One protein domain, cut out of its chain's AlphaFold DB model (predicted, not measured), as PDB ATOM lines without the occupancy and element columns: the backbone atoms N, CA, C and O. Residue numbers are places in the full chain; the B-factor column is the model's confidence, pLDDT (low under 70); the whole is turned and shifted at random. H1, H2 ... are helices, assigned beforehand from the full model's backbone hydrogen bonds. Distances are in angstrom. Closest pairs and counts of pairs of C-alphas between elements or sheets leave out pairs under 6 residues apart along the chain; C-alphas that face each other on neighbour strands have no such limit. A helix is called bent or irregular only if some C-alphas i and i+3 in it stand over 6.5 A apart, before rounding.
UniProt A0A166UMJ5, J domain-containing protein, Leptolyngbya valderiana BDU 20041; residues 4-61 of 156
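What this domain is: This is residues 4 to 61 of the 156 residues of the protein "J domain-containing protein" of Leptolyngbya valderiana BDU 20041 (UniProt A0A166UMJ5). A long helix, H2, and a shorter bent one, H1, make a lopsided helical hairpin, joined at one end and loosely open beyond it. The second arm of H1, H1b, folds back beside the first part of H2, while the first arm, H1a, and the far part of H2, residues 37 to 59, stand free. The printed part has 58 residues with two named helices, H1 then H2, and no named strand; the class is all helix. It is only just loose, close to extended, with a radius of gyration of the C-alphas of 15.4 A; H2 makes most of the length, and the spans are 49 by 23 by 16 A.

How they stand to each other: H2, residues 26 to 59, has a kink of 34 degrees near residue 37. It is only just irregular, with C-alphas 28 and 31 6.8 A apart, and its line is a rough one. H1, residues 4 to 24, was assigned as one helix by its hydrogen bonds but is bent, with C-alphas 12 and 15 6.7 A apart; its arms are H1a, residues 4 to 12, and H1b, residues 15 to 24, at a steep tilt of 38 degrees. H1b and H2 form a helical hairpin, at a shallow tilt of 19 degrees, opposite ways. H2 touches H1b with residues 28 to 33 alone; the closest C-alphas are those of Ala 22 and Ala 29, 4.9 A apart. H1a and H2 are apart. Each O i to N i+4 pair is within hydrogen-bond range in H1a and H1b, and 25 of 30 are in H2.

Where its parts are: H2 measures 44.2 A from C-alpha 26 at (128.035, 239.302, 183.917) to C-alpha 59 at (107.262, 205.999, 163.526). H1b measures 14.8 A and H1a 12.6 A, beginning at C-alpha 4, (121.616, 207.837, 186.723).

The domain as a whole: The C-alphas of Ser 27 and Thr 61 are the two farthest apart, 49.3 A. The printed part has no cut, and the link from H1 to H2, one residue, is tight. The mean pLDDT of the printed part is 70.6; residues 4 to 12 and 50 to 61 are under 70.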
ATOM      1  N   ARG A   4     122.154 207.270 187.979       57.28
ATOM      2  CA  ARG A   4     121.616 207.837 186.723       57.28
ATOM      3  C   ARG A   4     120.685 209.028 186.957       57.28
ATOM      4  O   ARG A   4     120.765 210.003 186.221       57.28
ATOM      5  N   SER A   5     119.849 208.981 187.993       60.66
ATOM      6  CA  SER A   5     118.871 210.041 188.272       60.66
ATOM      7  C   SER A   5     119.534 211.341 188.738       60.66
ATOM      8  O   SER A   5     119.119 212.419 188.327       60.66
ATOM      9  N   SER A   6     120.606 211.252 189.530       63.72
ATOM     10  CA  SER A   6     121.338 212.419 190.039       63.72
ATOM     11  C   SER A   6     122.093 213.156 188.930       63.72
ATOM     12  O   SER A   6     122.077 214.380 188.890       63.72
ATOM     13  N   ILE A   7     122.707 212.426 187.990       62.97
ATOM     14  CA  ILE A   7     123.428 213.020 186.852       62.97
ATOM     15  C   ILE A   7     122.462 213.761 185.916       62.97
ATOM     16  O   ILE A   7     122.771 214.861 185.467       62.97
ATOM     17  N   ILE A   8     121.283 213.188 185.659       61.19
ATOM     18  CA  ILE A   8     120.250 213.818 184.821       61.19
ATOM     19  C   ILE A   8     119.723 215.096 185.488       61.19
ATOM     20  O   ILE A   8     119.612 216.126 184.827       61.19
ATOM     21  N   LEU A   9     119.479 215.063 186.803       65.25
ATOM     22  CA  LEU A   9     119.070 216.244 187.568       65.25
ATOM     23  C   LEU A   9     120.139 217.344 187.541       65.25
ATOM     24  O   LEU A   9     119.815 218.501 187.291       65.25
ATOM     25  N   ILE A  10     121.416 217.001 187.734       68.94
ATOM     26  CA  ILE A  10     122.521 217.970 187.658       68.94
ATOM     27  C   ILE A  10     122.585 218.598 186.261       68.94
ATOM     28  O   ILE A  10     122.690 219.817 186.143       68.94
ATOM     29  N   LEU A  11     122.460 217.790 185.205       64.38
ATOM     30  CA  LEU A  11     122.493 218.262 183.820       64.38
ATOM     31  C   LEU A  11     121.323 219.206 183.489       64.38
ATOM     32  O   LEU A  11     121.494 220.147 182.718       64.38
ATOM     33  N   GLN A  12     120.155 218.987 184.098       67.50
ATOM     34  CA  GLN A  12     118.960 219.810 183.900       67.50
ATOM     35  C   GLN A  12     119.003 221.133 184.686       67.50
ATOM     36  O   GLN A  12     118.458 222.139 184.235       67.50
ATOM     37  N   VAL A  13     119.670 221.150 185.844       76.25
ATOM     38  CA  VAL A  13     119.769 222.327 186.731       76.25
ATOM     39  C   VAL A  13     120.942 223.241 186.354       76.25
ATOM     40  O   VAL A  13     120.874 224.453 186.555       76.25
ATOM     41  N   LEU A  14     122.001 222.695 185.750       72.06
ATOM     42  CA  LEU A  14     123.190 223.432 185.308       72.06
ATOM     43  C   LEU A  14     122.904 224.661 184.413       72.06
ATOM     44  O   LEU A  14     123.460 225.720 184.705       72.06
ATOM     45  N   PRO A  15     122.036 224.613 183.379       71.88
ATOM     46  CA  PRO A  15     121.733 225.801 182.573       71.88
ATOM     47  C   PRO A  15     121.002 226.892 183.370       71.88
ATOM     48  O   PRO A  15     121.246 228.078 183.159       71.88
ATOM     49  N   ILE A  16     120.149 226.500 184.322       79.00
ATOM     50  CA  ILE A  16     119.437 227.428 185.211       79.00
ATOM     51  C   ILE A  16     120.437 228.111 186.154       79.00
ATOM     52  O   ILE A  16     120.381 229.321 186.351       79.00
ATOM     53  N   LEU A  17     121.401 227.356 186.688       75.06
ATOM     54  CA  LEU A  17     122.464 227.882 187.543       75.06
ATOM     55  C   LEU A  17     123.340 228.911 186.806       75.06
ATOM     56  O   LEU A  17     123.621 229.979 187.346       75.06
ATOM     57  N   VAL A  18     123.743 228.611 185.567       71.94
ATOM     58  CA  VAL A  18     124.538 229.529 184.731       71.94
ATOM     59  C   VAL A  18     123.780 230.836 184.474       71.94
ATOM     60  O   VAL A  18     124.375 231.909 184.556       71.94
ATOM     61  N   LEU A  19     122.466 230.758 184.237       75.19
ATOM     62  CA  LEU A  19     121.606 231.931 184.066       75.19
ATOM     63  C   LEU A  19     121.576 232.811 185.329       75.19
ATOM     64  O   LEU A  19     121.684 234.030 185.233       75.19
ATOM     65  N   VAL A  20     121.467 232.201 186.514       79.81
ATOM     66  CA  VAL A  20     121.454 232.925 187.797       79.81
ATOM     67  C   VAL A  20     122.795 233.613 188.064       79.81
ATOM     68  O   VAL A  20     122.816 234.772 188.465       79.81
ATOM     69  N   VAL A  21     123.917 232.942 187.792       76.12
ATOM     70  CA  VAL A  21     125.258 233.534 187.946       76.12
ATOM     71  C   VAL A  21     125.468 234.701 186.973       76.12
ATOM     72  O   VAL A  21     126.027 235.723 187.361       76.12
ATOM     73  N   ALA A  22     124.958 234.592 185.742       74.06
ATOM     74  CA  ALA A  22     125.010 235.666 184.750       74.06
ATOM     75  C   ALA A  22     124.221 236.923 185.146       74.06
ATOM     76  O   ALA A  22     124.578 238.017 184.712       74.06
ATOM     77  N   LEU A  23     123.176 236.781 185.971       78.69
ATOM     78  CA  LEU A  23     122.393 237.906 186.489       78.69
ATOM     79  C   LEU A  23     123.087 238.644 187.642       78.69
ATOM     80  O   LEU A  23     122.794 239.817 187.857       78.69
ATOM     81  N   ILE A  24     123.973 237.968 188.381       82.38
ATOM     82  CA  ILE A  24     124.676 238.535 189.539       82.38
ATOM     83  C   ILE A  24     125.953 239.250 189.087       82.38
ATOM     84  O   ILE A  24     126.129 240.418 189.414       82.38
ATOM     85  N   ASP A  25     126.799 238.582 188.294       79.50
ATOM     86  CA  ASP A  25     128.052 239.146 187.779       79.50
ATOM     87  C   ASP A  25     128.278 238.736 186.311       79.50
ATOM     88  O   ASP A  25     128.774 237.635 186.030       79.50
ATOM     89  N   PRO A  26     127.973 239.624 185.343       74.94
ATOM     90  CA  PRO A  26     128.035 239.302 183.917       74.94
ATOM     91  C   PRO A  26     129.433 238.883 183.452       74.94
ATOM     92  O   PRO A  26     129.574 237.987 182.623       74.94
ATOM     93  N   SER A  27     130.480 239.498 184.008       77.25
ATOM     94  CA  SER A  27     131.878 239.242 183.642       77.25
ATOM     95  C   SER A  27     132.329 237.820 183.988       77.25
ATOM     96  O   SER A  27     133.090 237.213 183.235       77.25
ATOM     97  N   SER A  28     131.820 237.269 185.093       77.19
ATOM     98  CA  SER A  28     132.134 235.917 185.571       77.19
ATOM     99  C   SER A  28     131.414 234.833 184.762       77.19
ATOM    100  O   SER A  28     131.862 233.687 184.711       77.19
ATOM    101  N   ALA A  29     130.312 235.188 184.097       70.12
ATOM    102  CA  ALA A  29     129.505 234.262 183.309       70.12
ATOM    103  C   ALA A  29     130.005 234.065 181.871       70.12
ATOM    104  O   ALA A  29     129.738 233.022 181.276       70.12
ATOM    105  N   ILE A  30     130.771 235.011 181.316       77.56
ATOM    106  CA  ILE A  30     131.340 234.922 179.959       77.56
ATOM    107  C   ILE A  30     132.110 233.605 179.721       77.56
ATOM    108  O   ILE A  30     131.787 232.916 178.751       77.56
ATOM    109  N   PRO A  31     133.073 233.184 180.571       79.44
ATOM    110  CA  PRO A  31     133.785 231.921 180.351       79.44
ATOM    111  C   PRO A  31     132.860 230.696 180.426       79.44
ATOM    112  O   PRO A  31     133.050 229.741 179.675       79.44
ATOM    113  N   LEU A  32     131.821 230.728 181.270       75.44
ATOM    114  CA  LEU A  32     130.835 229.646 181.376       75.44
ATOM    115  C   LEU A  32     129.940 229.560 180.135       75.44
ATOM    116  O   LEU A  32     129.653 228.461 179.666       75.44
ATOM    117  N   ILE A  33     129.544 230.702 179.571       76.44
ATOM    118  CA  ILE A  33     128.758 230.773 178.334       76.44
ATOM    119  C   ILE A  33     129.570 230.234 177.155       76.44
ATOM    120  O   ILE A  33     129.034 229.472 176.357       76.44
ATOM    121  N   VAL A  34     130.862 230.564 177.059       81.62
ATOM    122  CA  VAL A  34     131.742 230.028 176.005       81.62
ATOM    123  C   VAL A  34     131.865 228.509 176.119       81.62
ATOM    124  O   VAL A  34     131.700 227.804 175.124       81.62
ATOM    125  N   VAL A  35     132.081 227.983 177.328       79.88
ATOM    126  CA  VAL A  35     132.115 226.529 177.566       79.88
ATOM    127  C   VAL A  35     130.775 225.885 177.208       79.88
ATOM    128  O   VAL A  35     130.753 224.855 176.535       79.88
ATOM    129  N   LEU A  36     129.654 226.506 177.580       76.38
ATOM    130  CA  LEU A  36     128.321 226.031 177.222       76.38
ATOM    131  C   LEU A  36     128.132 226.002 175.703       76.38
ATOM    132  O   LEU A  36     127.659 225.001 175.182       76.38
ATOM    133  N   PHE A  37     128.549 227.045 174.985       82.12
ATOM    134  CA  PHE A  37     128.410 227.141 173.529       82.12
ATOM    135  C   PHE A  37     129.285 226.127 172.782       82.12
ATOM    136  O   PHE A  37     128.916 225.679 171.701       82.12
ATOM    137  N   VAL A  38     130.418 225.726 173.366       82.88
ATOM    138  CA  VAL A  38     131.290 224.667 172.832       82.88
ATOM    139  C   VAL A  38     130.732 223.273 173.136       82.88
ATOM    140  O   VAL A  38     130.769 222.390 172.277       82.88
ATOM    141  N   LEU A  39     130.176 223.058 174.331       77.94
ATOM    142  CA  LEU A  39     129.592 221.769 174.718       77.94
ATOM    143  C   LEU A  39     128.210 221.534 174.095       77.94
ATOM    144  O   LEU A  39     127.854 220.394 173.797       77.94
ATOM    145  N   PHE A  40     127.445 222.597 173.855       79.56
ATOM    146  CA  PHE A  40     126.095 222.551 173.302       79.56
ATOM    147  C   PHE A  40     125.997 221.793 171.970       79.56
ATOM    148  O   PHE A  40     125.195 220.866 171.913       79.56
ATOM    149  N   PRO A  41     126.802 222.069 170.923       79.94
ATOM    150  CA  PRO A  41     126.724 221.323 169.668       79.94
ATOM    151  C   PRO A  41     127.091 219.845 169.840       79.94
ATOM    152  O   PRO A  41     126.532 218.998 169.148       79.94
ATOM    153  N   PHE A  42     127.963 219.504 170.794       80.75
ATOM    154  CA  PHE A  42     128.305 218.111 171.094       80.75
ATOM    155  C   PHE A  42     127.142 217.367 171.769       80.75
ATOM    156  O   PHE A  42     126.815 216.237 171.396       80.75
ATOM    157  N   VAL A  43     126.478 218.018 172.728       77.44
ATOM    158  CA  VAL A  43     125.267 217.497 173.380       77.44
ATOM    159  C   VAL A  43     124.119 217.399 172.378       77.44
ATOM    160  O   VAL A  43     123.451 216.368 172.325       77.44
ATOM    161  N   LEU A  44     123.934 218.417 171.536       78.12
ATOM    162  CA  LEU A  44     122.912 218.447 170.496       78.12
ATOM    163  C   LEU A  44     123.132 217.324 169.478       78.12
ATOM    164  O   LEU A  44     122.184 216.635 169.131       78.12
ATOM    165  N   TRP A  45     124.376 217.080 169.054       74.38
ATOM    166  CA  TRP A  45     124.712 215.979 168.147       74.38
ATOM    167  C   TRP A  45     124.379 214.612 168.755       74.38
ATOM    168  O   TRP A  45     123.787 213.756 168.095       74.38
ATOM    169  N   LYS A  46     124.710 214.404 170.036       72.12
ATOM    170  CA  LYS A  46     124.352 213.179 170.769       72.12
ATOM    171  C   LYS A  46     122.840 213.025 170.921       72.12
ATOM    172  O   LYS A  46     122.331 211.924 170.732       72.12
ATOM    173  N   PHE A  47     122.130 214.111 171.212       71.62
ATOM    174  CA  PHE A  47     120.678 214.108 171.347       71.62
ATOM    175  C   PHE A  47     119.986 213.877 170.004       71.62
ATOM    176  O   PHE A  47     119.020 213.133 169.945       71.62
ATOM    177  N   LEU A  48     120.520 214.424 168.912       72.94
ATOM    178  CA  LEU A  48     120.006 214.207 167.564       72.94
ATOM    179  C   LEU A  48     120.174 212.742 167.146       72.94
ATOM    180  O   LEU A  48     119.240 212.161 166.610       72.94
ATOM    181  N   GLN A  49     121.311 212.112 167.466       70.69
ATOM    182  CA  GLN A  49     121.504 210.670 167.252       70.69
ATOM    183  C   GLN A  49     120.592 209.791 168.122       70.69
ATOM    184  O   GLN A  49     120.253 208.677 167.724       70.69
ATOM    185  N   GLN A  50     120.241 210.250 169.324       63.75
ATOM    186  CA  GLN A  50     119.322 209.548 170.220       63.75
ATOM    187  C   GLN A  50     117.878 209.681 169.716       63.75
ATOM    188  O   GLN A  50     117.183 208.682 169.554       63.75
ATOM    189  N   ALA A  51     117.474 210.908 169.385       64.19
ATOM    190  CA  ALA A  51     116.157 211.241 168.877       64.19
ATOM    191  C   ALA A  51     115.885 210.552 167.540       64.19
ATOM    192  O   ALA A  51     114.806 210.010 167.381       64.19
ATOM    193  N   THR A  52     116.841 210.469 166.607       64.38
ATOM    194  CA  THR A  52     116.610 209.747 165.341       64.38
ATOM    195  C   THR A  52     116.382 208.248 165.550       64.38
ATOM    196  O   THR A  52     115.515 207.675 164.897       64.38
ATOM    197  N   LYS A  53     117.082 207.611 166.498       59.75
ATOM    198  CA  LYS A  53     116.891 206.184 166.829       59.75
ATOM    199  C   LYS A  53     115.585 205.899 167.570       59.75
ATOM    200  O   LYS A  53     115.008 204.825 167.402       59.75
ATOM    201  N   ASP A  54     115.137 206.823 168.413       60.34
ATOM    202  CA  ASP A  54     113.873 206.685 169.140       60.34
ATOM    203  C   ASP A  54     112.675 207.081 168.260       60.34
ATOM    204  O   ASP A  54     111.633 206.436 168.327       60.34
ATOM    205  N   PHE A  55     112.862 208.025 167.335       58.78
ATOM    206  CA  PHE A  55     111.859 208.446 166.357       58.78
ATOM    207  C   PHE A  55     111.634 207.405 165.256       58.78
ATOM    208  O   PHE A  55     110.492 207.178 164.871       58.78
ATOM    209  N   GLU A  56     112.674 206.701 164.788       55.19
ATOM    210  CA  GLU A  56     112.464 205.509 163.952       55.19
ATOM    211  C   GLU A  56     111.659 204.451 164.715       55.19
ATOM    212  O   GLU A  56     110.704 203.894 164.177       55.19
ATOM    213  N   ARG A  57     111.959 204.213 166.000       54.47
ATOM    214  CA  ARG A  57     111.165 203.276 166.805       54.47
ATOM    215  C   ARG A  57     109.710 203.716 166.958       54.47
ATOM    216  O   ARG A  57     108.849 202.852 166.833       54.47
ATOM    217  N   GLU A  58     109.425 205.001 167.161       55.69
ATOM    218  CA  GLU A  58     108.061 205.549 167.280       55.69
ATOM    219  C   GLU A  58     107.287 205.581 165.950       55.69
ATOM    220  O   GLU A  58     106.112 205.212 165.912       55.69
ATOM    221  N   LEU A  59     107.926 205.950 164.835       53.75
ATOM    222  CA  LEU A  59     107.262 205.999 163.526       53.75
ATOM    223  C   LEU A  59     106.922 204.608 162.975       53.75
ATOM    224  O   LEU A  59     105.911 204.464 162.287       53.75
ATOM    225  N   TYR A  60     107.697 203.578 163.325       48.69
ATOM    226  CA  TYR A  60     107.380 202.182 162.999       48.69
ATOM    227  C   TYR A  60     106.511 201.475 164.060       48.69
ATOM    228  O   TYR A  60     106.075 200.348 163.825       48.69
ATOM    229  N   THR A  61     106.192 202.111 165.198       48.06
ATOM    230  CA  THR A  61     105.281 201.548 166.223       48.06
ATOM    231  C   THR A  61     103.885 202.168 166.249       48.06
ATOM    232  O   THR A  61     103.066 201.768 167.071       48.06
TER     233      THR A  61